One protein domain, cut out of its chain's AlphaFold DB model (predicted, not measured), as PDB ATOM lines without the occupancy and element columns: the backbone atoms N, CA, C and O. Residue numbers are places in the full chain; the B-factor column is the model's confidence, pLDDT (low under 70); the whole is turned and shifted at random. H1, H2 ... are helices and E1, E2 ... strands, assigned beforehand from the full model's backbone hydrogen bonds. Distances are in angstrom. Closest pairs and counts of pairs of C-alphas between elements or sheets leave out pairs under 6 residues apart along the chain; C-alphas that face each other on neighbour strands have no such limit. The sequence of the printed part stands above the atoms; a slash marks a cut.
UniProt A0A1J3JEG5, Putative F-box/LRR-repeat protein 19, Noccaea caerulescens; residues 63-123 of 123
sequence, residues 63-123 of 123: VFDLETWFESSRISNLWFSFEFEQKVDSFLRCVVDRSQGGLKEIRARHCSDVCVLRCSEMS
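What this domain is: This is residues 63 to 123 of the 123 residues of the protein "Putative F-box/LRR-repeat protein 19" of Noccaea caerulescens (UniProt A0A1J3JEG5). A tiny sheet of two parallel strands, E1 and E2, lies over residues 91 to 99 of the long helix H2, nearer to them with E1, and the helix H3 runs side by side with H2. The short helix H1 leads on from E1 past the end of the sheet, and residues 71 to 79 stick out in the arch that returns to H2. The printed part has 61 residues, with three named helices and two named strands in the order E1, H1, H2, E2, H3, and its class is mostly helix. It is compact, with a radius of gyration of the C-alphas of 11.8 A, and elongated, with spans of 33 by 21 by 14 A.

Where its parts are: Strand E1, residues 63 to 65, begins at C-alpha 63 (223.195, 184.293, 206.882). Strand E2 is residues 105 to 107. Helix H2, residues 82 to 99, is the longest helix and measures 25.7 A from C-alpha 82 at (242.826, 196.154, 213.185) to C-alpha 99. Helix H3, residues 113 to 122, measures 14.7 A and ends at C-alpha 122 (224.440, 182.939, 220.906). Helix H1, residues 67 to 72, measures 8.7 A.

How they stand to each other: E1 and E2 are parallel neighbours, with 1 degree between their directions. N 64 and O 105 are 2.9 A apart and N 107 and O 64 are 2.7 A apart, both within hydrogen-bond range. E1, H1, H2 and E2 make a strand-helix-strand unit, two parallel neighbour strands with helices between them along the chain, and its crossover is right-handed. The closest C-alphas of E1 and H2 are those of Phe 64 and Val 95, 7.0 A apart. H2 touches H3 with residues 89 to 96 alone; the closest C-alphas are those of Asp 89 and Cys 115, 6.1 A apart. These two helices run the same way at a shallow tilt of 7 degrees. The closest C-alphas of H1 and E2 are those of Glu 67 and Arg 107, 5.7 A apart. H1 is apart from both H2 and H3, and E1 is apart from H3. In H1, H2 and H3 every O i to N i+4 pair is within hydrogen-bond range.

The domain as a whole: The two C-alphas farthest apart are those of Leu 78 and Gln 100, at 34.3 A. Residues 71 to 79 stand free; without them the body of 52 residues spans 29 by 22 by 15 A. The printed part has no cut and ends at residue 123, the chain's last. No link is long: H1 to H2, with 9 residues between them, is short, and the other three are tight. The mean pLDDT of the printed part is 80.2, and residues 73 to 79 and 120 to 123 are under 70.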
ATOM      1  N   VAL A  63     221.898 184.515 207.536       90.94
ATOM      2  CA  VAL A  63     223.195 184.293 206.882       90.94
ATOM      3  C   VAL A  63     223.984 185.594 206.915       90.94
ATOM      4  O   VAL A  63     223.502 186.610 206.416       90.94
ATOM      5  N   PHE A  64     225.195 185.559 207.467       90.19
ATOM      6  CA  PHE A  64     226.170 186.643 207.385       90.19
ATOM      7  C   PHE A  64     227.128 186.379 206.229       90.19
ATOM      8  O   PHE A  64     227.876 185.410 206.279       90.19
ATOM      9  N   ASP A  65     227.110 187.217 205.192       89.19
ATOM     10  CA  ASP A  65     227.931 187.028 203.990       89.19
ATOM     11  C   ASP A  65     228.628 188.330 203.596       89.19
ATOM     12  O   ASP A  65     228.030 189.219 202.989       89.19
ATOM     13  N   LEU A  66     229.904 188.427 203.967       86.38
ATOM     14  CA  LEU A  66     230.824 189.457 203.486       86.38
ATOM     15  C   LEU A  66     231.756 188.922 202.395       86.38
ATOM     16  O   LEU A  66     232.447 189.704 201.747       86.38
ATOM     17  N   GLU A  67     231.782 187.610 202.165       84.12
ATOM     18  CA  GLU A  67     232.634 186.992 201.150       84.12
ATOM     19  C   GLU A  67     232.301 187.508 199.749       84.12
ATOM     20  O   GLU A  67     233.195 187.914 199.008       84.12
ATOM     21  N   THR A  68     231.008 187.629 199.439       81.75
ATOM     22  CA  THR A  68     230.531 188.196 198.166       81.75
ATOM     23  C   THR A  68     231.008 189.646 197.963       81.75
ATOM     24  O   THR A  68     231.346 190.066 196.850       81.75
ATOM     25  N   TRP A  69     231.088 190.423 199.046       78.75
ATOM     26  CA  TRP A  69     231.638 191.777 199.005       78.75
ATOM     27  C   TRP A  69     233.142 191.770 198.725       78.75
ATOM     28  O   TRP A  69     233.616 192.534 197.885       78.75
ATOM     29  N   PHE A  70     233.898 190.883 199.376       78.38
ATOM     30  CA  PHE A  70     235.334 190.747 199.130       78.38
ATOM     31  C   PHE A  70     235.645 190.285 197.698       78.38
ATOM     32  O   PHE A  70     236.639 190.727 197.127       78.38
ATOM     33  N   GLU A  71     234.818 189.421 197.106       79.31
ATOM     34  CA  GLU A  71     234.983 188.962 195.719       79.31
ATOM     35  C   GLU A  71     234.676 190.056 194.685       79.31
ATOM     36  O   GLU A  71     235.354 190.161 193.660       79.31
ATOM     37  N   SER A  72     233.656 190.877 194.946       76.00
ATOM     38  CA  SER A  72     233.249 191.977 194.059       76.00
ATOM     39  C   SER A  72     234.129 193.220 194.206       76.00
ATOM     40  O   SER A  72     234.387 193.932 193.226       76.00
ATOM     41  N   SER A  73     234.636 193.477 195.411       69.94
ATOM     42  CA  SER A  73     235.564 194.563 195.672       69.94
ATOM     43  C   SER A  73     236.917 194.263 195.038       69.94
ATOM     44  O   SER A  73     237.624 193.334 195.406       69.94
ATOM     45  N   ARG A  74     237.377 195.155 194.154       63.91
ATOM     46  CA  ARG A  74     238.770 195.165 193.651       63.91
ATOM     47  C   ARG A  74     239.810 195.482 194.735       63.91
ATOM     48  O   ARG A  74     240.974 195.730 194.414       63.91
ATOM     49  N   ILE A  75     239.397 195.512 196.001       60.62
ATOM     50  CA  ILE A  75     240.276 195.596 197.156       60.62
ATOM     51  C   ILE A  75     241.002 194.253 197.206       60.62
ATOM     52  O   ILE A  75     240.566 193.289 197.823       60.62
ATOM     53  N   SER A  76     242.117 194.181 196.479       53.88
ATOM     54  CA  SER A  76     243.112 193.128 196.644       53.88
ATOM     55  C   SER A  76     243.412 192.940 198.131       53.88
ATOM     56  O   SER A  76     243.270 193.903 198.878       53.88
ATOM     57  N   ASN A  77     243.902 191.759 198.522       56.56
ATOM     58  CA  ASN A  77     244.347 191.345 199.869       56.56
ATOM     59  C   ASN A  77     245.382 192.277 200.579       56.56
ATOM     60  O   ASN A  77     246.116 191.845 201.467       56.56
ATOM     61  N   LEU A  78     245.507 193.536 200.159       58.81
ATOM     62  CA  LEU A  78     246.192 194.650 200.788       58.81
ATOM     63  C   LEU A  78     245.588 194.924 202.170       58.81
ATOM     64  O   LEU A  78     244.604 195.638 202.320       58.81
ATOM     65  N   TRP A  79     246.247 194.338 203.162       59.62
ATOM     66  CA  TRP A  79     246.419 194.855 204.520       59.62
ATOM     67  C   TRP A  79     245.126 195.357 205.177       59.62
ATOM     68  O   TRP A  79     244.881 196.555 205.310       59.62
ATOM     69  N   PHE A  80     244.321 194.413 205.654       72.31
ATOM     70  CA  PHE A  80     243.235 194.718 206.575       72.31
ATOM     71  C   PHE A  80     243.817 195.236 207.893       72.31
ATOM     72  O   PHE A  80     244.682 194.598 208.496       72.31
ATOM     73  N   SER A  81     243.386 196.426 208.314       82.00
ATOM     74  CA  SER A  81     243.801 197.007 209.589       82.00
ATOM     75  C   SER A  81     243.028 196.378 210.749       82.00
ATOM     76  O   SER A  81     241.925 195.863 210.572       82.00
ATOM     77  N   PHE A  82     243.564 196.496 211.964       83.94
ATOM     78  CA  PHE A  82     242.826 196.154 213.185       83.94
ATOM     79  C   PHE A  82     241.475 196.893 213.265       83.94
ATOM     80  O   PHE A  82     240.464 196.340 213.675       83.94
ATOM     81  N   GLU A  83     241.425 198.145 212.808       85.38
ATOM     82  CA  GLU A  83     240.187 198.930 212.757       85.38
ATOM     83  C   GLU A  83     239.161 198.354 211.774       85.38
ATOM     84  O   GLU A  83     237.958 198.491 211.995       85.38
ATOM     85  N   PHE A  84     239.618 197.734 210.683       83.81
ATOM     86  CA  PHE A  84     238.743 197.049 209.738       83.81
ATOM     87  C   PHE A  84     238.146 195.785 210.363       83.81
ATOM     88  O   PHE A  84     236.929 195.628 210.343       83.81
ATOM     89  N   GLU A  85     238.972 194.939 210.983       85.88
ATOM     90  CA  GLU A  85     238.517 193.742 211.708       85.88
ATOM     91  C   GLU A  85     237.485 194.103 212.788       85.88
ATOM     92  O   GLU A  85     236.404 193.523 212.846       85.88
ATOM     93  N   GLN A  86     237.731 195.165 213.563       86.94
ATOM     94  CA  GLN A  86     236.787 195.639 214.581       86.94
ATOM     95  C   GLN A  86     235.433 196.086 213.999       86.94
ATOM     96  O   GLN A  86     234.400 195.959 214.665       86.94
ATOM     97  N   LYS A  87     235.409 196.608 212.763       85.94
ATOM     98  CA  LYS A  87     234.159 196.940 212.060       85.94
ATOM     99  C   LYS A  87     233.423 195.681 211.621       85.94
ATOM    100  O   LYS A  87     232.219 195.598 211.846       85.94
ATOM    101  N   VAL A  88     234.138 194.709 211.055       87.00
ATOM    102  CA  VAL A  88     233.573 193.406 210.678       87.00
ATOM    103  C   VAL A  88     232.969 192.710 211.899       87.00
ATOM    104  O   VAL A  88     231.815 192.293 211.859       87.00
ATOM    105  N   ASP A  89     233.686 192.691 213.020       89.06
ATOM    106  CA  ASP A  89     233.202 192.138 214.282       89.06
ATOM    107  C   ASP A  89     231.937 192.856 214.789       89.06
ATOM    108  O   ASP A  89     231.005 192.225 215.290       89.06
ATOM    109  N   SER A  90     231.878 194.187 214.663       88.50
ATOM    110  CA  SER A  90     230.685 194.958 215.032       88.50
ATOM    111  C   SER A  90     229.489 194.634 214.136       88.50
ATOM    112  O   SER A  90     228.361 194.573 214.626       88.50
ATOM    113  N   PHE A  91     229.722 194.423 212.841       87.25
ATOM    114  CA  PHE A  91     228.685 194.010 211.900       87.25
ATOM    115  C   PHE A  91     228.166 192.612 212.205       87.25
ATOM    116  O   PHE A  91     226.954 192.412 212.265       87.25
ATOM    117  N   LEU A  92     229.072 191.672 212.468       89.88
ATOM    118  CA  LEU A  92     228.709 190.310 212.823       89.88
ATOM    119  C   LEU A  92     227.847 190.278 214.093       89.88
ATOM    120  O   LEU A  92     226.790 189.652 214.092       89.88
ATOM    121  N   ARG A  93     228.226 191.021 215.143       89.94
ATOM    122  CA  ARG A  93     227.414 191.134 216.371       89.94
ATOM    123  C   ARG A  93     226.011 191.674 216.098       89.94
ATOM    124  O   ARG A  93     225.040 191.115 216.591       89.94
ATOM    125  N   CYS A  94     225.897 192.715 215.273       89.81
ATOM    126  CA  CYS A  94     224.597 193.281 214.913       89.81
ATOM    127  C   CYS A  94     223.693 192.251 214.213       89.81
ATOM    128  O   CYS A  94     222.494 192.199 214.478       89.81
ATOM    129  N   VAL A  95     224.265 191.398 213.358       90.62
ATOM    130  CA  VAL A  95     223.522 190.317 212.694       90.62
ATOM    131  C   VAL A  95     223.108 189.228 213.655       90.62
ATOM    132  O   VAL A  95     221.964 188.796 213.589       90.62
ATOM    133  N   VAL A  96     223.994 188.816 214.562       91.00
ATOM    134  CA  VAL A  96     223.655 187.847 215.610       91.00
ATOM    135  C   VAL A  96     222.448 188.332 216.405       91.00
ATOM    136  O   VAL A  96     221.455 187.609 216.491       91.00
ATOM    137  N   ASP A  97     222.478 189.577 216.882       91.44
ATOM    138  CA  ASP A  97     221.380 190.158 217.657       91.44
ATOM    139  C   ASP A  97     220.064 190.181 216.856       91.44
ATOM    140  O   ASP A  97     219.008 189.795 217.362       91.44
ATOM    141  N   ARG A  98     220.118 190.577 215.577       90.44
ATOM    142  CA  ARG A  98     218.941 190.633 214.689       90.44
ATOM    143  C   ARG A  98     218.427 189.262 214.271       90.44
ATOM    144  O   ARG A  98     217.239 189.113 214.005       90.44
ATOM    145  N   SER A  99     219.295 188.258 214.230       92.06
ATOM    146  CA  SER A  99     218.915 186.889 213.889       92.06
ATOM    147  C   SER A  99     218.068 186.225 214.977       92.06
ATOM    148  O   SER A  99     217.404 185.235 214.689       92.06
ATOM    149  N   GLN A 100     218.088 186.744 216.214       91.38
ATOM    150  CA  GLN A 100     217.350 186.196 217.360       91.38
ATOM    151  C   GLN A 100     217.584 184.681 217.567       91.38
ATOM    152  O   GLN A 100     216.643 183.931 217.824       91.38
ATOM    153  N   GLY A 101     218.834 184.222 217.415       90.12
ATOM    154  CA  GLY A 101     219.207 182.795 217.471       90.12
ATOM    155  C   GLY A 101     218.972 182.032 216.158       90.12
ATOM    156  O   GLY A 101     219.082 180.815 216.095       90.12
ATOM    157  N   GLY A 102     218.609 182.734 215.084       90.62
ATOM    158  CA  GLY A 102     218.351 182.170 213.761       90.62
ATOM    159  C   GLY A 102     219.543 182.212 212.804       90.62
ATOM    160  O   GLY A 102     219.365 181.881 211.629       90.62
ATOM    161  N   LEU A 103     220.726 182.647 213.255       92.12
ATOM    162  CA  LEU A 103     221.933 182.698 212.428       92.12
ATOM    163  C   LEU A 103     222.428 181.278 212.136       92.12
ATOM    164  O   LEU A 103     222.745 180.516 213.043       92.12
ATOM    165  N   LYS A 104     222.494 180.920 210.854       91.69
ATOM    166  CA  LYS A 104     222.838 179.571 210.381       91.69
ATOM    167  C   LYS A 104     224.215 179.492 209.748       91.69
ATOM    168  O   LYS A 104     224.808 178.419 209.713       91.69
ATOM    169  N   GLU A 105     224.693 180.597 209.189       91.12
ATOM    170  CA  GLU A 105     225.902 180.592 208.379       91.12
ATOM    171  C   GLU A 105     226.642 181.928 208.478       91.12
ATOM    172  O   GLU A 105     226.031 182.997 208.432       91.12
ATOM    173  N   ILE A 106     227.969 181.847 208.597       90.19
ATOM    174  CA  ILE A 106     228.896 182.980 208.599       90.19
ATOM    175  C   ILE A 106     229.921 182.729 207.487       90.19
ATOM    176  O   ILE A 106     230.717 181.794 207.565       90.19
ATOM    177  N   ARG A 107     229.902 183.573 206.456       89.62
ATOM    178  CA  ARG A 107     230.835 183.607 205.322       89.62
ATOM    179  C   ARG A 107     231.572 184.941 205.331       89.62
ATOM    180  O   ARG A 107     231.105 185.930 204.766       89.62
ATOM    181  N   ALA A 108     232.701 184.994 206.024       84.94
ATOM    182  CA  ALA A 108     233.510 186.202 206.113       84.94
ATOM    183  C   ALA A 108     234.993 185.872 206.298       84.94
ATOM    184  O   ALA A 108     235.357 184.818 206.820       84.94
ATOM    185  N   ARG A 109     235.840 186.822 205.905       78.56
ATOM    186  CA  ARG A 109     237.269 186.874 206.223       78.56
ATOM    187  C   ARG A 109     237.523 188.024 207.199       78.56
ATOM    188  O   ARG A 109     236.753 188.981 207.232       78.56
ATOM    189  N   HIS A 110     238.630 187.955 207.939       75.38
ATOM    190  CA  HIS A 110     239.089 189.035 208.831       75.38
ATOM    191  C   HIS A 110     238.122 189.363 209.987       75.38
ATOM    192  O   HIS A 110     237.940 190.532 210.317       75.38
ATOM    193  N   CYS A 111     237.517 188.330 210.583       73.44
ATOM    194  CA  CYS A 111     236.841 188.410 211.883       73.44
ATOM    195  C   CYS A 111     237.783 187.899 212.978       73.44
ATOM    196  O   CYS A 111     238.527 186.944 212.728       73.44
ATOM    197  N   SER A 112     237.684 188.440 214.193       75.62
ATOM    198  CA  SER A 112     238.478 187.917 215.307       75.62
ATOM    199  C   SER A 112     237.935 186.568 215.798       75.62
ATOM    200  O   SER A 112     236.718 186.355 215.868       75.62
ATOM    201  N   ASP A 113     238.828 185.663 216.217       77.25
ATOM    202  CA  ASP A 113     238.450 184.347 216.765       77.25
ATOM    203  C   ASP A 113     237.484 184.479 217.955       77.25
ATOM    204  O   ASP A 113     236.554 183.689 218.124       77.25
ATOM    205  N   VAL A 114     237.666 185.527 218.766       75.12
ATOM    206  CA  VAL A 114     236.806 185.837 219.916       75.12
ATOM    207  C   VAL A 114     235.386 186.171 219.471       75.12
ATOM    208  O   VAL A 114     234.425 185.776 220.136       75.12
ATOM    209  N   CYS A 115     235.234 186.903 218.366       76.88
ATOM    210  CA  CYS A 115     233.919 187.264 217.863       76.88
ATOM    211  C   CYS A 115     233.197 186.034 217.314       76.88
ATOM    212  O   CYS A 115     232.045 185.813 217.676       76.88
ATOM    213  N   VAL A 116     233.880 185.188 216.538       75.62
ATOM    214  CA  VAL A 116     233.298 183.945 215.999       75.62
ATOM    215  C   VAL A 116     232.868 182.991 217.120       75.62
ATOM    216  O   VAL A 116     231.746 182.487 217.092       75.62
ATOM    217  N   LEU A 117     233.707 182.800 218.146       77.25
ATOM    218  CA  LEU A 117     233.374 181.962 219.304       77.25
ATOM    219  C   LEU A 117     232.116 182.459 220.025       77.25
ATOM    220  O   LEU A 117     231.190 181.684 220.251       77.25
ATOM    221  N   ARG A 118     232.031 183.763 220.309       70.81
ATOM    222  CA  ARG A 118     230.840 184.357 220.938       70.81
ATOM    223  C   ARG A 118     229.577 184.200 220.103       70.81
ATOM    224  O   ARG A 118     228.510 183.992 220.664       70.81
ATOM    225  N   CYS A 119     229.684 184.270 218.780       70.62
ATOM    226  CA  CYS A 119     228.531 184.049 217.911       70.62
ATOM    227  C   CYS A 119     228.015 182.613 218.039       70.62
ATOM    228  O   CYS A 119     226.806 182.419 218.107       70.62
ATOM    229  N   SER A 120     228.914 181.626 218.145       67.62
ATOM    230  CA  SER A 120     228.532 180.216 218.310       67.62
ATOM    231  C   SER A 120     227.847 179.900 219.645       67.62
ATOM    232  O   SER A 120     227.130 178.914 219.743       67.62
ATOM    233  N   GLU A 121     228.038 180.738 220.669       67.50
ATOM    234  CA  GLU A 121     227.350 180.616 221.964       67.50
ATOM    235  C   GLU A 121     225.953 181.263 221.969       67.50
ATOM    236  O   GLU A 121     225.163 181.015 222.879       67.50
ATOM    237  N   MET A 122     225.662 182.125 220.988       60.50
ATOM    238  CA  MET A 122     224.440 182.939 220.906       60.50
ATOM    239  C   MET A 122     223.514 182.531 219.744       60.50
ATOM    240  O   MET A 122     222.455 183.140 219.577       60.50
ATOM    241  N   SER A 123     223.920 181.536 218.945       56.62
ATOM    242  CA  SER A 123     223.126 180.903 217.877       56.62
ATOM    243  C   SER A 123     222.503 179.598 218.363       56.62
ATOM    244  O   SER A 123     221.358 179.326 217.948       56.62
TER     245      SER A 123